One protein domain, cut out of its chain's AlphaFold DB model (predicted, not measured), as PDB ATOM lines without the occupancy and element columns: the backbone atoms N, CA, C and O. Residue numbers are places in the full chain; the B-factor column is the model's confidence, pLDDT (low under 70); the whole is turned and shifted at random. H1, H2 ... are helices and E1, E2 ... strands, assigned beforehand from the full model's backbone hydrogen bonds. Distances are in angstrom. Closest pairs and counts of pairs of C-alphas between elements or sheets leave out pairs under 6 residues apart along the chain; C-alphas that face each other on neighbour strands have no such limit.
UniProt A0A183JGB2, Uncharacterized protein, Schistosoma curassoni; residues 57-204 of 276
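AT A GLANCE: This is residues 57 to 204 of the 276 residues of an uncharacterized protein of Schistosoma curassoni (UniProt A0A183JGB2). With little regular structure, the model is a long twisted ribbon of E3 and E6; E3 bends into a head of hairpin E4 and E5 with loops from residues 108 to 154. Small hairpin E1 and E2 and short H1 lie off the ribbon's other half; residues 181 to 188 stick out. The printed 148 residues run E1 E2 H1 E3 E4 E5 E6, mostly strand (59 in named elements), loose, radius of gyration of the C-alphas 19.1 A, spans 50 by 49 by 27 A.

IN THESE COORDINATES: E3, residues 88 to 107, measures 38.5 A from its first to its last C-alpha and begins with C-alpha 88 at (-37.254, 4.983, 40.557); E6, residues 191 to 203, measures 34.8 A and ends with C-alpha 203 at (-36.742, 5.218, 36.197). E4 is 155 to 161, E5 166 to 173, E1 57 to 59, E2 71 to 74, H1 76 to 79.

HOW THE PARTS SIT: The curled antiparallel sheet runs E4 E5 E3 E6. E3 bends 104 degrees at residue 104. Within hydrogen-bond range are N 91 and O 200, 2.9 A, for E3 and E6; N 106 and O 169, 3.0 A, for E5 and E3; N 157 and O 168, 3.0 A, for E4 and E5; N 58 and O 72, 2.9 A, for E1 and E2. H1, too short for any O i to N i+4 pair, has 0 of 1 O i to N i+3 pair within range and only grazes the sheet, the C-alphas of Tyr 79 and Ile 92 closest at 4.8 A.

THE WHOLE: The printed part has no cut; the farthest C-alphas, Thr 184 and Ile 204, are 52.4 A apart. Links E1 to E2, E3 to E4 and E5 to E6 are long. pLDDT is under 70 in residues 61 to 69, 83 to 86, 141 to 152 and 173 to 190.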
ATOM      1  N   TRP A  57     -46.880 -15.486  44.316       88.69
ATOM      2  CA  TRP A  57     -46.530 -16.770  44.904       88.69
ATOM      3  C   TRP A  57     -45.575 -17.515  43.986       88.69
ATOM      4  O   TRP A  57     -45.632 -17.391  42.761       88.69
ATOM      5  N   LYS A  58     -44.664 -18.277  44.584       85.00
ATOM      6  CA  LYS A  58     -43.696 -19.084  43.847       85.00
ATOM      7  C   LYS A  58     -43.395 -20.371  44.594       85.00
ATOM      8  O   LYS A  58     -43.136 -20.356  45.790       85.00
ATOM      9  N   GLN A  59     -43.360 -21.485  43.872       81.12
ATOM     10  CA  GLN A  59     -42.901 -22.755  44.419       81.12
ATOM     11  C   GLN A  59     -41.370 -22.828  44.338       81.12
ATOM     12  O   GLN A  59     -40.810 -22.898  43.244       81.12
ATOM     13  N   ILE A  60     -40.693 -22.767  45.486       72.56
ATOM     14  CA  ILE A  60     -39.219 -22.816  45.578       72.56
ATOM     15  C   ILE A  60     -38.757 -24.141  46.187       72.56
ATOM     16  O   ILE A  60     -37.769 -24.719  45.743       72.56
ATOM     17  N   PHE A  61     -39.502 -24.667  47.160       68.69
ATOM     18  CA  PHE A  61     -39.051 -25.768  48.010       68.69
ATOM     19  C   PHE A  61     -39.896 -27.032  47.854       68.69
ATOM     20  O   PHE A  61     -40.406 -27.569  48.837       68.69
ATOM     21  N   LYS A  62     -40.056 -27.511  46.617       55.97
ATOM     22  CA  LYS A  62     -40.948 -28.634  46.264       55.97
ATOM     23  C   LYS A  62     -40.761 -29.901  47.124       55.97
ATOM     24  O   LYS A  62     -41.689 -30.692  47.220       55.97
ATOM     25  N   TYR A  63     -39.599 -30.072  47.762       53.12
ATOM     26  CA  TYR A  63     -39.240 -31.249  48.563       53.12
ATOM     27  C   TYR A  63     -38.851 -30.948  50.021       53.12
ATOM     28  O   TYR A  63     -38.503 -31.871  50.749       53.12
ATOM     29  N   GLN A  64     -38.876 -29.683  50.458       56.75
ATOM     30  CA  GLN A  64     -38.388 -29.299  51.795       56.75
ATOM     31  C   GLN A  64     -39.496 -29.284  52.853       56.75
ATOM     32  O   GLN A  64     -39.203 -29.430  54.034       56.75
ATOM     33  N   ASN A  65     -40.746 -29.049  52.442       55.69
ATOM     34  CA  ASN A  65     -41.855 -28.844  53.366       55.69
ATOM     35  C   ASN A  65     -43.102 -29.593  52.862       55.69
ATOM     36  O   ASN A  65     -43.709 -29.143  51.882       55.69
ATOM     37  N   PRO A  66     -43.465 -30.739  53.468       59.09
ATOM     38  CA  PRO A  66     -44.577 -31.566  53.001       59.09
ATOM     39  C   PRO A  66     -45.943 -30.886  53.181       59.09
ATOM     40  O   PRO A  66     -46.849 -31.148  52.398       59.09
ATOM     41  N   ASP A  67     -46.076 -29.959  54.137       66.31
ATOM     42  CA  ASP A  67     -47.361 -29.327  54.472       66.31
ATOM     43  C   ASP A  67     -47.777 -28.208  53.499       66.31
ATOM     44  O   ASP A  67     -48.963 -27.930  53.334       66.31
ATOM     45  N   THR A  68     -46.820 -27.547  52.837       64.88
ATOM     46  CA  THR A  68     -47.078 -26.363  51.986       64.88
ATOM     47  C   THR A  68     -46.664 -26.541  50.527       64.88
ATOM     48  O   THR A  68     -46.655 -25.573  49.761       64.88
ATOM     49  N   ASN A  69     -46.282 -27.759  50.117       69.31
ATOM     50  CA  ASN A  69     -45.734 -28.067  48.787       69.31
ATOM     51  C   ASN A  69     -44.564 -27.146  48.358       69.31
ATOM     52  O   ASN A  69     -44.220 -27.076  47.173       69.31
ATOM     53  N   GLY A  70     -43.949 -26.420  49.300       75.62
ATOM     54  CA  GLY A  70     -42.880 -25.459  49.040       75.62
ATOM     55  C   GLY A  70     -43.302 -24.153  48.363       75.62
ATOM     56  O   GLY A  70     -42.452 -23.525  47.719       75.62
ATOM     57  N   ILE A  71     -44.578 -23.763  48.456       82.06
ATOM     58  CA  ILE A  71     -45.080 -22.474  47.961       82.06
ATOM     59  C   ILE A  71     -44.709 -21.374  48.960       82.06
ATOM     60  O   ILE A  71     -45.040 -21.464  50.140       82.06
ATOM     61  N   ILE A  72     -44.048 -20.325  48.476       83.25
ATOM     62  CA  ILE A  72     -43.842 -19.085  49.221       83.25
ATOM     63  C   ILE A  72     -44.748 -17.992  48.664       83.25
ATOM     64  O   ILE A  72     -44.960 -17.915  47.450       83.25
ATOM     65  N   VAL A  73     -45.274 -17.153  49.551       88.81
ATOM     66  CA  VAL A  73     -46.022 -15.944  49.197       88.81
ATOM     67  C   VAL A  73     -45.086 -14.759  49.398       88.81
ATOM     68  O   VAL A  73     -44.428 -14.667  50.428       88.81
ATOM     69  N   LEU A  74     -45.004 -13.905  48.387       89.94
ATOM     70  CA  LEU A  74     -44.170 -12.713  48.327       89.94
ATOM     71  C   LEU A  74     -45.088 -11.491  48.353       89.94
ATOM     72  O   LEU A  74     -46.025 -11.407  47.547       89.94
ATOM     73  N   ASP A  75     -44.807 -10.550  49.245       92.56
ATOM     74  CA  ASP A  75     -45.514  -9.266  49.319       92.56
ATOM     75  C   ASP A  75     -44.606  -8.118  48.845       92.56
ATOM     76  O   ASP A  75     -43.443  -8.316  48.483       92.56
ATOM     77  N   ASN A  76     -45.132  -6.895  48.848       88.56
ATOM     78  CA  ASN A  76     -44.427  -5.681  48.449       88.56
ATOM     79  C   ASN A  76     -43.068  -5.526  49.156       88.56
ATOM     80  O   ASN A  76     -42.165  -4.940  48.577       88.56
ATOM     81  N   GLY A  77     -42.905  -6.039  50.381       85.50
ATOM     82  CA  GLY A  77     -41.627  -6.002  51.101       85.50
ATOM     83  C   GLY A  77     -40.533  -6.897  50.506       85.50
ATOM     84  O   GLY A  77     -39.355  -6.619  50.715       85.50
ATOM     85  N   ASP A  78     -40.906  -7.929  49.745       87.44
ATOM     86  CA  ASP A  78     -39.968  -8.940  49.246       87.44
ATOM     87  C   ASP A  78     -39.519  -8.669  47.810       87.44
ATOM     88  O   ASP A  78     -38.359  -8.890  47.462       87.44
ATOM     89  N   TYR A  79     -40.436  -8.213  46.950       88.00
ATOM     90  CA  TYR A  79     -40.152  -8.027  45.524       88.00
ATOM     91  C   TYR A  79     -39.860  -6.573  45.125       88.00
ATOM     92  O   TYR A  79     -39.418  -6.334  43.997       88.00
ATOM     93  N   LEU A  80     -40.113  -5.594  46.001       86.56
ATOM     94  CA  LEU A  80     -39.870  -4.179  45.722       86.56
ATOM     95  C   LEU A  80     -38.582  -3.708  46.399       86.56
ATOM     96  O   LEU A  80     -38.515  -3.576  47.619       86.56
ATOM     97  N   LEU A  81     -37.582  -3.356  45.596       82.81
ATOM     98  CA  LEU A  81     -36.368  -2.704  46.083       82.81
ATOM     99  C   LEU A  81     -36.448  -1.205  45.779       82.81
ATOM    100  O   LEU A  81     -36.514  -0.790  44.617       82.81
ATOM    101  N   GLN A  82     -36.459  -0.388  46.833       75.00
ATOM    102  CA  GLN A  82     -36.522   1.070  46.723       75.00
ATOM    103  C   GLN A  82     -35.117   1.681  46.859       75.00
ATOM    104  O   GLN A  82     -34.519   1.593  47.931       75.00
ATOM    105  N   PRO A  83     -34.564   2.307  45.806       69.31
ATOM    106  CA  PRO A  83     -33.331   3.070  45.925       69.31
ATOM    107  C   PRO A  83     -33.582   4.351  46.731       69.31
ATOM    108  O   PRO A  83     -34.507   5.107  46.450       69.31
ATOM    109  N   THR A  84     -32.720   4.637  47.704       64.00
ATOM    110  CA  THR A  84     -32.853   5.802  48.597       64.00
ATOM    111  C   THR A  84     -32.583   7.149  47.915       64.00
ATOM    112  O   THR A  84     -32.959   8.185  48.455       64.00
ATOM    113  N   GLN A  85     -31.928   7.155  46.748       60.34
ATOM    114  CA  GLN A  85     -31.404   8.373  46.107       60.34
ATOM    115  C   GLN A  85     -31.976   8.679  44.712       60.34
ATOM    116  O   GLN A  85     -31.780   9.787  44.221       60.34
ATOM    117  N   ASN A  86     -32.692   7.746  44.071       66.50
ATOM    118  CA  ASN A  86     -33.171   7.908  42.692       66.50
ATOM    119  C   ASN A  86     -34.699   7.850  42.607       66.50
ATOM    120  O   ASN A  86     -35.326   7.019  43.254       66.50
ATOM    121  N   SER A  87     -35.283   8.681  41.734       79.00
ATOM    122  CA  SER A  87     -36.711   8.688  41.372       79.00
ATOM    123  C   SER A  87     -37.088   7.432  40.575       79.00
ATOM    124  O   SER A  87     -37.354   7.486  39.374       79.00
ATOM    125  N   GLY A  88     -37.039   6.266  41.207       85.75
ATOM    126  CA  GLY A  88     -37.254   4.983  40.557       85.75
ATOM    127  C   GLY A  88     -37.387   3.851  41.560       85.75
ATOM    128  O   GLY A  88     -37.164   4.036  42.750       85.75
ATOM    129  N   PHE A  89     -37.765   2.675  41.079       89.12
ATOM    130  CA  PHE A  89     -37.871   1.467  41.894       89.12
ATOM    131  C   PHE A  89     -37.513   0.246  41.054       89.12
ATOM    132  O   PHE A  89     -37.610   0.273  39.824       89.12
ATOM    133  N   TYR A  90     -37.081  -0.821  41.717       90.25
ATOM    134  CA  TYR A  90     -36.782  -2.091  41.072       90.25
ATOM    135  C   TYR A  90     -37.801  -3.139  41.502       90.25
ATOM    136  O   TYR A  90     -38.043  -3.328  42.696       90.25
ATOM    137  N   LEU A  91     -38.409  -3.793  40.517       92.06
ATOM    138  CA  LEU A  91     -39.417  -4.822  40.716       92.06
ATOM    139  C   LEU A  91     -38.831  -6.185  40.361       92.06
ATOM    140  O   LEU A  91     -38.542  -6.449  39.193       92.06
ATOM    141  N   ILE A  92     -38.688  -7.060  41.350       90.88
ATOM    142  CA  ILE A  92     -38.250  -8.439  41.145       90.88
ATOM    143  C   ILE A  92     -39.371  -9.215  40.449       90.88
ATOM    144  O   ILE A  92     -40.491  -9.293  40.946       90.88
ATOM    145  N   THR A  93     -39.063  -9.810  39.298       90.06
ATOM    146  CA  THR A  93     -40.026 -10.598  38.510       90.06
ATOM    147  C   THR A  93     -39.716 -12.085  38.558       90.06
ATOM    148  O   THR A  93     -40.621 -12.917  38.520       90.06
ATOM    149  N   THR A  94     -38.434 -12.446  38.643       87.50
ATOM    150  CA  THR A  94     -37.994 -13.840  38.596       87.50
ATOM    151  C   THR A  94     -36.890 -14.102  39.610       87.50
ATOM    152  O   THR A  94     -35.920 -13.365  39.705       87.50
ATOM    153  N   ILE A  95     -37.012 -15.205  40.345       83.75
ATOM    154  CA  ILE A  95     -35.957 -15.717  41.233       83.75
ATOM    155  C   ILE A  95     -35.280 -16.892  40.516       83.75
ATOM    156  O   ILE A  95     -35.920 -17.929  40.344       83.75
ATOM    157  N   LYS A  96     -34.038 -16.748  40.050       77.62
ATOM    158  CA  LYS A  96     -33.310 -17.811  39.328       77.62
ATOM    159  C   LYS A  96     -32.730 -18.859  40.279       77.62
ATOM    160  O   LYS A  96     -32.919 -20.048  40.048       77.62
ATOM    161  N   HIS A  97     -32.071 -18.422  41.352       71.31
ATOM    162  CA  HIS A  97     -31.442 -19.313  42.329       71.31
ATOM    163  C   HIS A  97     -31.792 -18.892  43.753       71.31
ATOM    164  O   HIS A  97     -31.784 -17.705  44.069       71.31
ATOM    165  N   PHE A  98     -32.076 -19.878  44.600       77.38
ATOM    166  CA  PHE A  98     -32.225 -19.725  46.042       77.38
ATOM    167  C   PHE A  98     -31.402 -20.834  46.689       77.38
ATOM    168  O   PHE A  98     -31.771 -22.005  46.588       77.38
ATOM    169  N   VAL A  99     -30.256 -20.495  47.282       74.81
ATOM    170  CA  VAL A  99     -29.325 -21.504  47.807       74.81
ATOM    171  C   VAL A  99     -28.774 -21.077  49.158       74.81
ATOM    172  O   VAL A  99     -28.425 -19.916  49.370       74.81
ATOM    173  N   ILE A 100     -28.675 -22.036  50.075       75.25
ATOM    174  CA  ILE A 100     -28.023 -21.856  51.369       75.25
ATOM    175  C   ILE A 100     -26.545 -22.184  51.184       75.25
ATOM    176  O   ILE A 100     -26.186 -23.316  50.870       75.25
ATOM    177  N   GLN A 101     -25.695 -21.186  51.374       74.25
ATOM    178  CA  GLN A 101     -24.252 -21.319  51.270       74.25
ATOM    179  C   GLN A 101     -23.624 -21.432  52.656       74.25
ATOM    180  O   GLN A 101     -24.054 -20.779  53.612       74.25
ATOM    181  N   SER A 102     -22.572 -22.237  52.752       78.75
ATOM    182  CA  SER A 102     -21.710 -22.340  53.930       78.75
ATOM    183  C   SER A 102     -20.272 -22.006  53.552       78.75
ATOM    184  O   SER A 102     -19.866 -22.121  52.393       78.75
ATOM    185  N   MET A 103     -19.507 -21.542  54.535       79.88
ATOM    186  CA  MET A 103     -18.101 -21.209  54.340       79.88
ATOM    187  C   MET A 103     -17.269 -22.492  54.347       79.88
ATOM    188  O   MET A 103     -17.150 -23.149  55.380       79.88
ATOM    189  N   THR A 104     -16.742 -22.872  53.184       82.69
ATOM    190  CA  THR A 104     -15.983 -24.115  52.991       82.69
ATOM    191  C   THR A 104     -15.095 -24.017  51.747       82.69
ATOM    192  O   THR A 104     -15.116 -23.022  51.021       82.69
ATOM    193  N   THR A 105     -14.297 -25.048  51.488       85.12
ATOM    194  CA  THR A 105     -13.558 -25.181  50.231       85.12
ATOM    195  C   THR A 105     -14.415 -25.847  49.157       85.12
ATOM    196  O   THR A 105     -15.020 -26.889  49.422       85.12
ATOM    197  N   CYS A 106     -14.428 -25.315  47.937       84.69
ATOM    198  CA  CYS A 106     -15.121 -25.925  46.796       84.69
ATOM    199  C   CYS A 106     -14.378 -25.694  45.476       84.69
ATOM    200  O   CYS A 106     -13.394 -24.963  45.439       84.69
ATOM    201  N   SER A 107     -14.821 -26.345  44.400       87.81
ATOM    202  CA  SER A 107     -14.423 -25.963  43.042       87.81
ATOM    203  C   SER A 107     -15.069 -24.629  42.675       87.81
ATOM    204  O   SER A 107     -16.208 -24.374  43.079       87.81
ATOM    205  N   GLU A 108     -14.364 -23.805  41.910       85.50
ATOM    206  CA  GLU A 108     -14.923 -22.577  41.342       85.50
ATOM    207  C   GLU A 108     -15.973 -22.856  40.249       85.50
ATOM    208  O   GLU A 108     -16.084 -23.976  39.742       85.50
ATOM    209  N   SER A 109     -16.762 -21.833  39.916       79.69
ATOM    210  CA  SER A 109     -17.813 -21.853  38.898       79.69
ATOM    211  C   SER A 109     -17.312 -22.284  37.516       79.69
ATOM    212  O   SER A 109     -16.285 -21.823  37.012       79.69
ATOM    213  N   ASP A 110     -18.118 -23.108  36.841       78.69
ATOM    214  CA  ASP A 110     -17.841 -23.579  35.482       78.69
ATOM    215  C   ASP A 110     -17.826 -22.454  34.444       78.69
ATOM    216  O   ASP A 110     -17.132 -22.566  33.432       78.69
ATOM    217  N   ARG A 111     -18.533 -21.353  34.731       75.81
ATOM    218  CA  ARG A 111     -18.655 -20.185  33.850       75.81
ATOM    219  C   ARG A 111     -17.387 -19.338  33.767       75.81
ATOM    220  O   ARG A 111     -17.264 -18.547  32.838       75.81
ATOM    221  N   LEU A 112     -16.464 -19.485  34.718       79.25
ATOM    222  CA  LEU A 112     -15.271 -18.649  34.788       79.25
ATOM    223  C   LEU A 112     -14.119 -19.283  33.991       79.25
ATOM    224  O   LEU A 112     -13.720 -20.419  34.292       79.25
ATOM    225  N   PRO A 113     -13.586 -18.582  32.969       81.12
ATOM    226  CA  PRO A 113     -12.487 -19.092  32.154       81.12
ATOM    227  C   PRO A 113     -11.149 -19.040  32.903       81.12
ATOM    228  O   PRO A 113     -10.337 -19.949  32.765       81.12
ATOM    229  N   ASP A 114     -10.938 -18.034  33.748       85.94
ATOM    230  CA  ASP A 114      -9.720 -17.842  34.546       85.94
ATOM    231  C   ASP A 114      -9.597 -18.789  35.747       85.94
ATOM    232  O   ASP A 114      -8.534 -18.887  36.355       85.94
ATOM    233  N   ALA A 115     -10.666 -19.519  36.058       86.38
ATOM    234  CA  ALA A 115     -10.678 -20.566  37.068       86.38
ATOM    235  C   ALA A 115     -10.339 -21.962  36.523       86.38
ATOM    236  O   ALA A 115     -10.304 -22.919  37.300       86.38
ATOM    237  N   ILE A 116     -10.149 -22.105  35.205       88.94
ATOM    238  CA  ILE A 116      -9.717 -23.363  34.583       88.94
ATOM    239  C   ILE A 116      -8.272 -23.645  34.985       88.94
ATOM    240  O   ILE A 116      -7.451 -22.734  35.005       88.94
ATOM    241  N   CYS A 117      -7.962 -24.901  35.293       90.69
ATOM    242  CA  CYS A 117      -6.605 -25.328  35.614       90.69
ATOM    243  C   CYS A 117      -6.334 -26.748  35.114       90.69
ATOM    244  O   CYS A 117      -7.239 -27.589  35.081       90.69
ATOM    245  N   TYR A 118      -5.071 -27.011  34.787       91.44
ATOM    246  CA  TYR A 118      -4.547 -28.348  34.492       91.44
ATOM    247  C   TYR A 118      -3.520 -28.777  35.540       91.44
ATOM    248  O   TYR A 118      -3.399 -29.961  35.865       91.44
ATOM    249  N   HIS A 119      -2.806 -27.803  36.103       91.50
ATOM    250  CA  HIS A 119      -1.811 -27.996  37.144       91.50
ATOM    251  C   HIS A 119      -2.046 -27.033  38.310       91.50
ATOM    252  O   HIS A 119      -2.630 -25.964  38.153       91.50
ATOM    253  N   ASP A 120      -1.537 -27.385  39.492       91.88
ATOM    254  CA  ASP A 120      -1.643 -26.542  40.694       91.88
ATOM    255  C   ASP A 120      -1.029 -25.143  40.488       91.88
ATOM    256  O   ASP A 120      -1.501 -24.161  41.059       91.88
ATOM    257  N   ASN A 121      -0.033 -25.032  39.602       90.56
ATOM    258  CA  ASN A 121       0.618 -23.769  39.243       90.56
ATOM    259  C   ASN A 121      -0.314 -22.775  38.531       90.56
ATOM    260  O   ASN A 121      -0.060 -21.572  38.587       90.56
ATOM    261  N   ASP A 122      -1.386 -23.251  37.892       89.25
ATOM    262  CA  ASP A 122      -2.361 -22.393  37.207       89.25
ATOM    263  C   ASP A 122      -3.253 -21.637  38.209       89.25
ATOM    264  O   ASP A 122      -3.894 -20.649  37.855       89.25
ATOM    265  N   CYS A 123      -3.269 -22.072  39.477       90.56
ATOM    266  CA  CYS A 123      -4.081 -21.515  40.553       90.56
ATOM    267  C   CYS A 123      -3.209 -20.758  41.576       90.56
ATOM    268  O   CYS A 123      -2.913 -21.296  42.643       90.56
ATOM    269  N   PRO A 124      -2.802 -19.503  41.327       90.31
ATOM    270  CA  PRO A 124      -1.981 -18.751  42.275       90.31
ATOM    271  C   PRO A 124      -2.712 -18.510  43.605       90.31
ATOM    272  O   PRO A 124      -3.853 -18.047  43.634       90.31
ATOM    273  N   ILE A 125      -2.044 -18.804  44.725       92.12
ATOM    274  CA  ILE A 125      -2.602 -18.645  46.078       92.12
ATOM    275  C   ILE A 125      -2.982 -17.179  46.325       92.12
ATOM    276  O   ILE A 125      -2.189 -16.271  46.080       92.12
ATOM    277  N   GLY A 126      -4.189 -16.950  46.847       88.12
ATOM    278  CA  GLY A 126      -4.693 -15.610  47.164       88.12
ATOM    279  C   GLY A 126      -5.270 -14.842  45.971       88.12
ATOM    280  O   GLY A 126      -5.755 -13.726  46.154       88.12
ATOM    281  N   TYR A 127      -5.263 -15.428  44.772       87.56
ATOM    282  CA  TYR A 127      -5.958 -14.882  43.609       87.56
ATOM    283  C   TYR A 127      -7.471 -15.142  43.678       87.56
ATOM    284  O   TYR A 127      -7.917 -16.056  44.369       87.56
ATOM    285  N   GLN A 128      -8.264 -14.333  42.976       86.19
ATOM    286  CA  GLN A 128      -9.716 -14.487  42.843       86.19
ATOM    287  C   GLN A 128     -10.064 -14.549  41.353       86.19
ATOM    288  O   GLN A 128      -9.498 -13.790  40.567       86.19
ATOM    289  N   ALA A 129     -10.975 -15.446  40.978       81.25
ATOM    290  CA  ALA A 129     -11.479 -15.566  39.612       81.25
ATOM    291  C   ALA A 129     -12.458 -14.427  39.254       81.25
ATOM    292  O   ALA A 129     -12.963 -13.734  40.139       81.25
ATOM    293  N   GLY A 130     -12.735 -14.239  37.964       77.81
ATOM    294  CA  GLY A 130     -13.676 -13.248  37.427       77.81
ATOM    295  C   GLY A 130     -13.056 -11.944  36.912       77.81
ATOM    296  O   GLY A 130     -13.793 -11.066  36.465       77.81
ATOM    297  N   TYR A 131     -11.726 -11.797  36.931       78.06
ATOM    298  CA  TYR A 131     -11.053 -10.574  36.452       78.06
ATOM    299  C   TYR A 131     -10.468 -10.710  35.049       78.06
ATOM    300  O   TYR A 131     -10.219  -9.699  34.385       78.06
ATOM    301  N   LYS A 132     -10.208 -11.942  34.598       78.88
ATOM    302  CA  LYS A 132      -9.621 -12.200  33.282       78.88
ATOM    303  C   LYS A 132     -10.644 -12.878  32.370       78.88
ATOM    304  O   LYS A 132     -11.237 -13.878  32.763       78.88
ATOM    305  N   PRO A 133     -10.816 -12.394  31.127       76.50
ATOM    306  CA  PRO A 133     -11.711 -13.025  30.161       76.50
ATOM    307  C   PRO A 133     -11.101 -14.277  29.505       76.50
ATOM    308  O   PRO A 133     -11.732 -14.870  28.641       76.50
ATOM    309  N   TYR A 134      -9.881 -14.670  29.881       80.69
ATOM    310  CA  TYR A 134      -9.160 -15.821  29.338       80.69
ATOM    311  C   TYR A 134      -8.642 -16.716  30.468       80.69
ATOM    312  O   TYR A 134      -8.255 -16.229  31.533       80.69
ATOM    313  N   GLY A 135      -8.628 -18.023  30.208       79.81
ATOM    314  CA  GLY A 135      -8.008 -19.029  31.070       79.81
ATOM    315  C   GLY A 135      -6.523 -19.248  30.769       79.81
ATOM    316  O   GLY A 135      -5.953 -18.530  29.942       79.81
ATOM    317  N   PRO A 136      -5.898 -20.269  31.381       80.69
ATOM    318  CA  PRO A 136      -4.512 -20.662  31.095       80.69
ATOM    319  C   PRO A 136      -4.261 -20.962  29.610       80.69
ATOM    320  O   PRO A 136      -3.169 -20.719  29.107       80.69
ATOM    321  N   ASP A 137      -5.296 -21.409  28.892       78.69
ATOM    322  CA  ASP A 137      -5.249 -21.724  27.458       78.69
ATOM    323  C   ASP A 137      -5.191 -20.486  26.545       78.69
ATOM    324  O   ASP A 137      -5.007 -20.612  25.336       78.69
ATOM    325  N   GLY A 138      -5.407 -19.280  27.085       78.19
ATOM    326  CA  GLY A 138      -5.407 -18.033  26.312       78.19
ATOM    327  C   GLY A 138      -6.579 -17.873  25.331       78.19
ATOM    328  O   GLY A 138      -6.627 -16.892  24.590       78.19
ATOM    329  N   ILE A 139      -7.534 -18.808  25.318       76.50
ATOM    330  CA  ILE A 139      -8.714 -18.764  24.448       76.50
ATOM    331  C   ILE A 139      -9.700 -17.728  24.996       76.50
ATOM    332  O   ILE A 139     -10.149 -17.826  26.138       76.50
ATOM    333  N   VAL A 140     -10.054 -16.748  24.163       72.69
ATOM    334  CA  VAL A 140     -11.067 -15.735  24.479       72.69
ATOM    335  C   VAL A 140     -12.445 -16.259  24.047       72.69
ATOM    336  O   VAL A 140     -12.617 -16.585  22.869       72.69
ATOM    337  N   PRO A 141     -13.434 -16.360  24.955       68.00
ATOM    338  CA  PRO A 141     -14.806 -16.708  24.599       68.00
ATOM    339  C   PRO A 141     -15.412 -15.664  23.649       68.00
ATOM    340  O   PRO A 141     -15.184 -14.468  23.815       68.00
ATOM    341  N   ASN A 142     -16.226 -16.097  22.680       68.75
ATOM    342  CA  ASN A 142     -16.968 -15.184  21.802       68.75
ATOM    343  C   ASN A 142     -17.826 -14.196  22.620       68.75
ATOM    344  O   ASN A 142     -18.416 -14.584  23.630       68.75
ATOM    345  N   GLU A 143     -17.964 -12.954  22.133       60.78
ATOM    346  CA  GLU A 143     -18.624 -11.819  22.819       60.78
ATOM    347  C   GLU A 143     -20.030 -12.125  23.377       60.78
ATOM    348  O   GLU A 143     -20.445 -11.528  24.365       60.78
ATOM    349  N   ASN A 144     -20.749 -13.099  22.809       59.47
ATOM    350  CA  ASN A 144     -22.103 -13.472  23.235       59.47
ATOM    351  C   ASN A 144     -22.168 -14.346  24.508       59.47
ATOM    352  O   ASN A 144     -23.266 -14.569  25.012       59.47
ATOM    353  N   ASN A 145     -21.036 -14.846  25.022       55.88
ATOM    354  CA  ASN A 145     -20.983 -15.781  26.160       55.88
ATOM    355  C   ASN A 145     -20.306 -15.198  27.414       55.88
ATOM    356  O   ASN A 145     -20.020 -15.938  28.356       55.88
ATOM    357  N   ILE A 146     -20.027 -13.893  27.441       58.03
ATOM    358  CA  ILE A 146     -19.357 -13.247  28.575       58.03
ATOM    359  C   ILE A 146     -20.424 -12.796  29.585       58.03
ATOM    360  O   ILE A 146     -20.835 -11.638  29.612       58.03
ATOM    361  N   GLU A 147     -20.904 -13.725  30.416       51.84
ATOM    362  CA  GLU A 147     -21.628 -13.365  31.641       51.84
ATOM    363  C   GLU A 147     -20.595 -12.960  32.703       51.84
ATOM    364  O   GLU A 147     -19.869 -13.802  33.233       51.84
ATOM    365  N   ILE A 148     -20.511 -11.660  33.006       55.34
ATOM    366  CA  ILE A 148     -19.753 -11.167  34.160       55.34
ATOM    367  C   ILE A 148     -20.580 -11.508  35.399       55.34
ATOM    368  O   ILE A 148     -21.527 -10.804  35.748       55.34
ATOM    369  N   ASP A 149     -20.262 -12.637  36.020       54.97
ATOM    370  CA  ASP A 149     -20.879 -13.032  37.276       54.97
ATOM    371  C   ASP A 149     -20.201 -12.254  38.416       54.97
ATOM    372  O   ASP A 149     -19.087 -12.570  38.829       54.97
ATOM    373  N   GLU A 150     -20.864 -11.205  38.906       56.06
ATOM    374  CA  GLU A 150     -20.472 -10.463  40.120       56.06
ATOM    375  C   GLU A 150     -20.782 -11.241  41.415       56.06
ATOM    376  O   GLU A 150     -20.665 -10.703  42.521       56.06
ATOM    377  N   SER A 151     -21.193 -12.512  41.316       57.97
ATOM    378  CA  SER A 151     -21.300 -13.387  42.481       57.97
ATOM    379  C   SER A 151     -19.981 -13.400  43.253       57.97
ATOM    380  O   SER A 151     -18.905 -13.451  42.677       57.97
ATOM    381  N   GLY A 152     -20.056 -13.334  44.585       61.56
ATOM    382  CA  GLY A 152     -18.857 -13.319  45.423       61.56
ATOM    383  C   GLY A 152     -18.036 -14.600  45.259       61.56
ATOM    384  O   GLY A 152     -18.391 -15.619  45.861       61.56
ATOM    385  N   HIS A 153     -16.960 -14.512  44.476       76.69
ATOM    386  CA  HIS A 153     -15.978 -15.570  44.230       76.69
ATOM    387  C   HIS A 153     -15.137 -15.855  45.476       76.69
ATOM    388  O   HIS A 153     -15.042 -15.037  46.400       76.69
ATOM    389  N   GLY A 154     -14.551 -17.049  45.537       81.06
ATOM    390  CA  GLY A 154     -13.651 -17.436  46.623       81.06
ATOM    391  C   GLY A 154     -12.191 -17.108  46.314       81.06
ATOM    392  O   GLY A 154     -11.823 -16.824  45.178       81.06
ATOM    393  N   ILE A 155     -11.331 -17.181  47.331       89.38
ATOM    394  CA  ILE A 155      -9.878 -17.060  47.136       89.38
ATOM    395  C   ILE A 155      -9.274 -18.407  46.750       89.38
ATOM    396  O   ILE A 155      -9.629 -19.441  47.316       89.38
ATOM    397  N   PHE A 156      -8.326 -18.401  45.823       91.06
ATOM    398  CA  PHE A 156      -7.629 -19.600  45.380       91.06
ATOM    399  C   PHE A 156      -6.725 -20.138  46.486       91.06
ATOM    400  O   PHE A 156      -5.949 -19.409  47.109       91.06
ATOM    401  N   THR A 157      -6.821 -21.446  46.710       91.00
ATOM    402  CA  THR A 157      -6.064 -22.163  47.749       91.00
ATOM    403  C   THR A 157      -4.715 -22.698  47.265       91.00
ATOM    404  O   THR A 157      -3.946 -23.201  48.081       91.00
ATOM    405  N   GLY A 158      -4.413 -22.596  45.966       91.06
ATOM    406  CA  GLY A 158      -3.195 -23.163  45.374       91.06
ATOM    407  C   GLY A 158      -3.337 -24.583  44.835       91.06
ATOM    408  O   GLY A 158      -2.332 -25.202  44.515       91.06
ATOM    409  N   LYS A 159      -4.557 -25.131  44.792       92.31
ATOM    410  CA  LYS A 159      -4.822 -26.507  44.352       92.31
ATOM    411  C   LYS A 159      -5.741 -26.534  43.142       92.31
ATOM    412  O   LYS A 159      -6.778 -25.866  43.141       92.31
ATOM    413  N   CYS A 160      -5.398 -27.355  42.159       91.88
ATOM    414  CA  CYS A 160      -6.211 -27.642  40.993       91.88
ATOM    415  C   CYS A 160      -7.003 -28.939  41.197       91.88
ATOM    416  O   CYS A 160      -6.453 -30.009  41.466       91.88
ATOM    417  N   LEU A 161      -8.326 -28.869  41.058       91.75
ATOM    418  CA  LEU A 161      -9.189 -30.043  41.112       91.75
ATOM    419  C   LEU A 161      -9.272 -30.663  39.717       91.75
ATOM    420  O   LEU A 161     -10.190 -30.363  38.958       91.75
ATOM    421  N   ILE A 162      -8.336 -31.563  39.413       88.38
ATOM    422  CA  ILE A 162      -8.185 -32.215  38.096       88.38
ATOM    423  C   ILE A 162      -9.487 -32.891  37.625       88.38
ATOM    424  O   ILE A 162      -9.807 -32.875  36.448       88.38
ATOM    425  N   HIS A 163     -10.306 -33.433  38.534       87.56
ATOM    426  CA  HIS A 163     -11.591 -34.044  38.158       87.56
ATOM    427  C   HIS A 163     -12.573 -33.047  37.513       87.56
ATOM    428  O   HIS A 163     -13.437 -33.437  36.731       87.56
ATOM    429  N   TYR A 164     -12.477 -31.765  37.866       85.12
ATOM    430  CA  TYR A 164     -13.333 -30.705  37.335       85.12
ATOM    431  C   TYR A 164     -12.563 -29.745  36.413       85.12
ATOM    432  O   TYR A 164     -13.186 -28.879  35.811       85.12
ATOM    433  N   ASN A 165     -11.234 -29.885  36.298       90.19
ATOM    434  CA  ASN A 165     -10.320 -28.915  35.680       90.19
ATOM    435  C   ASN A 165     -10.533 -27.480  36.195       90.19
ATOM    436  O   ASN A 165     -10.523 -26.525  35.418       90.19
ATOM    437  N   LYS A 166     -10.776 -27.327  37.506       89.50
ATOM    438  CA  LYS A 166     -11.046 -26.029  38.151       89.50
ATOM    439  C   LYS A 166     -10.221 -25.811  39.407       89.50
ATOM    440  O   LYS A 166      -9.988 -26.744  40.178       89.50
ATOM    441  N   CYS A 167      -9.847 -24.560  39.656       89.62
ATOM    442  CA  CYS A 167      -9.160 -24.175  40.880       89.62
ATOM    443  C   CYS A 167     -10.041 -24.401  42.118       89.62
ATOM    444  O   CYS A 167     -11.251 -24.149  42.115       89.62
ATOM    445  N   GLN A 168      -9.420 -24.878  43.197       90.31
ATOM    446  CA  GLN A 168     -10.047 -24.978  44.508       90.31
ATOM    447  C   GLN A 168     -10.032 -23.613  45.190       90.31
ATOM    448  O   GLN A 168      -8.972 -23.020  45.427       90.31
ATOM    449  N   ILE A 169     -11.215 -23.169  45.594       89.06
ATOM    450  CA  ILE A 169     -11.423 -21.899  46.272       89.06
ATOM    451  C   ILE A 169     -11.816 -22.117  47.724       89.06
ATOM    452  O   ILE A 169     -12.455 -23.113  48.068       89.06
ATOM    453  N   TYR A 170     -11.471 -21.158  48.574       87.38
ATOM    454  CA  TYR A 170     -12.032 -21.010  49.906       87.38
ATOM    455  C   TYR A 170     -13.036 -19.857  49.884       87.38
ATOM    456  O   TYR A 170     -12.675 -18.708  49.616       87.38
ATOM    457  N   GLY A 171     -14.309 -20.167  50.122       81.38
ATOM    458  CA  GLY A 171     -15.388 -19.202  49.942       81.38
ATOM    459  C   GLY A 171     -16.754 -19.742  50.348       81.38
ATOM    460  O   GLY A 171     -16.880 -20.721  51.083       81.38
ATOM    461  N   SER A 172     -17.807 -19.065  49.900       73.06
ATOM    462  CA  SER A 172     -19.184 -19.492  50.160       73.06
ATOM    463  C   SER A 172     -19.640 -20.478  49.089       73.06
ATOM    464  O   SER A 172     -20.060 -20.074  48.007       73.06
ATOM    465  N   SER A 173     -19.564 -21.771  49.395       69.56
ATOM    466  CA  SER A 173     -19.915 -22.841  48.456       69.56
ATOM    467  C   SER A 173     -21.418 -23.106  48.416       69.56
ATOM    468  O   SER A 173     -22.094 -23.093  49.447       69.56
ATOM    469  N   LEU A 174     -21.926 -23.418  47.220       62.84
ATOM    470  CA  LEU A 174     -23.305 -23.857  46.960       62.84
ATOM    471  C   LEU A 174     -23.530 -25.346  47.291       62.84
ATOM    472  O   LEU A 174     -24.673 -25.766  47.465       62.84
ATOM    473  N   ARG A 175     -22.466 -26.162  47.380       52.91
ATOM    474  CA  ARG A 175     -22.558 -27.613  47.645       52.91
ATOM    475  C   ARG A 175     -22.725 -27.906  49.140       52.91
ATOM    476  O   ARG A 175     -21.893 -28.573  49.746       52.91
ATOM    477  N   SER A 176     -23.808 -27.436  49.745       39.50
ATOM    478  CA  SER A 176     -24.275 -28.003  51.012       39.50
ATOM    479  C   SER A 176     -25.368 -29.026  50.724       39.50
ATOM    480  O   SER A 176     -26.544 -28.686  50.638       39.50
ATOM    481  N   THR A 177     -24.991 -30.302  50.599       36.31
ATOM    482  CA  THR A 177     -25.930 -31.416  50.791       36.31
ATOM    483  C   THR A 177     -26.292 -31.466  52.273       36.31
ATOM    484  O   THR A 177     -25.679 -32.190  53.055       36.31
ATOM    485  N   ALA A 178     -27.240 -30.632  52.692       37.78
ATOM    486  CA  ALA A 178     -27.803 -30.714  54.028       37.78
ATOM    487  C   ALA A 178     -28.862 -31.823  54.031       37.78
ATOM    488  O   ALA A 178     -30.020 -31.590  53.693       37.78
ATOM    489  N   TYR A 179     -28.472 -33.034  54.437       33.78
ATOM    490  CA  TYR A 179     -29.425 -33.867  55.163       33.78
ATOM    491  C   TYR A 179     -29.812 -33.057  56.402       33.78
ATOM    492  O   TYR A 179     -28.944 -32.713  57.203       33.78
ATOM    493  N   TYR A 180     -31.085 -32.686  56.527       36.50
ATOM    494  CA  TYR A 180     -31.618 -32.095  57.753       36.50
ATOM    495  C   TYR A 180     -31.674 -33.197  58.822       36.50
ATOM    496  O   TYR A 180     -32.728 -33.739  59.132       36.50
ATOM    497  N   GLY A 181     -30.507 -33.587  59.330       35.81
ATOM    498  CA  GLY A 181     -30.381 -34.235  60.624       35.81
ATOM    499  C   GLY A 181     -30.418 -33.149  61.692       35.81
ATOM    500  O   GLY A 181     -29.820 -32.088  61.510       35.81
ATOM    501  N   TYR A 182     -31.153 -33.397  62.772       36.53
ATOM    502  CA  TYR A 182     -31.140 -32.561  63.968       36.53
ATOM    503  C   TYR A 182     -29.688 -32.288  64.388       36.53
ATOM    504  O   TYR A 182     -28.916 -33.220  64.601       36.53
ATOM    505  N   ASP A 183     -29.316 -31.010  64.436       42.22
ATOM    506  CA  ASP A 183     -27.951 -30.563  64.706       42.22
ATOM    507  C   ASP A 183     -27.615 -30.817  66.183       42.22
ATOM    508  O   ASP A 183     -28.160 -30.179  67.085       42.22
ATOM    509  N   THR A 184     -26.736 -31.785  66.434       45.06
ATOM    510  CA  THR A 184     -25.976 -31.884  67.682       45.06
ATOM    511  C   THR A 184     -24.997 -30.714  67.741       45.06
ATOM    512  O   THR A 184     -24.152 -30.599  66.860       45.06
ATOM    513  N   GLU A 185     -25.114 -29.897  68.791       50.00
ATOM    514  CA  GLU A 185     -24.431 -28.647  69.199       50.00
ATOM    515  C   GLU A 185     -22.918 -28.401  68.904       50.00
ATOM    516  O   GLU A 185     -22.313 -27.544  69.548       50.00
ATOM    517  N   LEU A 186     -22.252 -29.052  67.946       50.62
ATOM    518  CA  LEU A 186     -20.783 -29.030  67.835       50.62
ATOM    519  C   LEU A 186     -20.170 -28.392  66.580       50.62
ATOM    520  O   LEU A 186     -18.948 -28.254  66.550       50.62
ATOM    521  N   ILE A 187     -20.929 -27.895  65.591       53.44
ATOM    522  CA  ILE A 187     -20.326 -27.066  64.523       53.44
ATOM    523  C   ILE A 187     -21.208 -25.865  64.153       53.44
ATOM    524  O   ILE A 187     -22.016 -25.898  63.230       53.44
ATOM    525  N   LYS A 188     -20.975 -24.734  64.829       53.22
ATOM    526  CA  LYS A 188     -21.566 -23.416  64.536       53.22
ATOM    527  C   LYS A 188     -21.014 -22.827  63.223       53.22
ATOM    528  O   LYS A 188     -20.345 -21.793  63.230       53.22
ATOM    529  N   GLN A 189     -21.245 -23.481  62.082       64.38
ATOM    530  CA  GLN A 189     -20.879 -22.926  60.775       64.38
ATOM    531  C   GLN A 189     -21.839 -21.790  60.410       64.38
ATOM    532  O   GLN A 189     -23.057 -21.969  60.390       64.38
ATOM    533  N   ARG A 190     -21.298 -20.608  60.097       67.75
ATOM    534  CA  ARG A 190     -22.097 -19.486  59.585       67.75
ATOM    535  C   ARG A 190     -22.619 -19.843  58.191       67.75
ATOM    536  O   ARG A 190     -21.832 -20.020  57.263       67.75
ATOM    537  N   LYS A 191     -23.941 -19.943  58.056       73.25
ATOM    538  CA  LYS A 191     -24.644 -20.133  56.779       73.25
ATOM    539  C   LYS A 191     -25.219 -18.795  56.306       73.25
ATOM    540  O   LYS A 191     -25.644 -17.990  57.133       73.25
ATOM    541  N   ARG A 192     -25.243 -18.563  54.992       73.31
ATOM    542  CA  ARG A 192     -25.895 -17.405  54.351       73.31
ATOM    543  C   ARG A 192     -26.858 -17.874  53.265       73.31
ATOM    544  O   ARG A 192     -26.649 -18.930  52.681       73.31
ATOM    545  N   ILE A 193     -27.888 -17.090  52.976       77.19
ATOM    546  CA  ILE A 193     -28.816 -17.362  51.875       77.19
ATOM    547  C   ILE A 193     -28.417 -16.468  50.702       77.19
ATOM    548  O   ILE A 193     -28.363 -15.249  50.853       77.19
ATOM    549  N   LEU A 194     -28.123 -17.073  49.553       78.25
ATOM    550  CA  LEU A 194     -27.921 -16.363  48.295       78.25
ATOM    551  C   LEU A 194     -29.198 -16.467  47.462       78.25
ATOM    552  O   LEU A 194     -29.686 -17.568  47.194       78.25
ATOM    553  N   ILE A 195     -29.711 -15.315  47.038       77.81
ATOM    554  CA  ILE A 195     -30.887 -15.219  46.177       77.81
ATOM    555  C   ILE A 195     -30.480 -14.460  44.919       77.81
ATOM    556  O   ILE A 195     -30.152 -13.279  44.984       77.81
ATOM    557  N   HIS A 196     -30.503 -15.140  43.775       80.44
ATOM    558  CA  HIS A 196     -30.283 -14.509  42.478       80.44
ATOM    559  C   HIS A 196     -31.634 -14.148  41.864       80.44
ATOM    560  O   HIS A 196     -32.451 -15.034  41.574       80.44
ATOM    561  N   VAL A 197     -31.871 -12.853  41.677       84.50
ATOM    562  CA  VAL A 197     -33.134 -12.304  41.183       84.50
ATOM    563  C   VAL A 197     -32.912 -11.533  39.890       84.50
ATOM    564  O   VAL A 197     -31.922 -10.825  39.757       84.50
ATOM    565  N   ASN A 198     -33.852 -11.638  38.953       87.94
ATOM    566  CA  ASN A 198     -33.977 -10.678  37.862       87.94
ATOM    567  C   ASN A 198     -35.290  -9.920  38.015       87.94
ATOM    568  O   ASN A 198     -36.281 -10.417  38.564       87.94
ATOM    569  N   GLY A 199     -35.299  -8.720  37.470       89.62
ATOM    570  CA  GLY A 199     -36.361  -7.765  37.670       89.62
ATOM    571  C   GLY A 199     -36.259  -6.610  36.696       89.62
ATOM    572  O   GLY A 199     -35.350  -6.540  35.868       89.62
ATOM    573  N   ILE A 200     -37.234  -5.719  36.794       91.44
ATOM    574  CA  ILE A 200     -37.390  -4.558  35.927       91.44
ATOM    575  C   ILE A 200     -37.106  -3.311  36.756       91.44
ATOM    576  O   ILE A 200     -37.707  -3.104  37.811       91.44
ATOM    577  N   GLN A 201     -36.205  -2.466  36.260       91.06
ATOM    578  CA  GLN A 201     -35.924  -1.170  36.862       91.06
ATOM    579  C   GLN A 201     -36.776  -0.086  36.203       91.06
ATOM    580  O   GLN A 201     -36.665   0.165  35.002       91.06
ATOM    581  N   PHE A 202     -37.588   0.601  36.998       90.50
ATOM    582  CA  PHE A 202     -38.362   1.755  36.561       90.50
ATOM    583  C   PHE A 202     -37.640   3.038  36.964       90.50
ATOM    584  O   PHE A 202     -37.355   3.251  38.140       90.50
ATOM    585  N   ILE A 203     -37.363   3.904  35.986       90.69
ATOM    586  CA  ILE A 203     -36.742   5.218  36.197       90.69
ATOM    587  C   ILE A 203     -37.740   6.289  35.773       90.69
ATOM    588  O   ILE A 203     -38.065   6.419  34.591       90.69
ATOM    589  N   ILE A 204     -38.219   7.071  36.735       89.69
ATOM    590  CA  ILE A 204     -39.228   8.105  36.519       89.69
ATOM    591  C   ILE A 204     -38.515   9.444  36.348       89.69
ATOM    592  O   ILE A 204     -37.920   9.985  37.278       89.69
TER     593      ILE A 204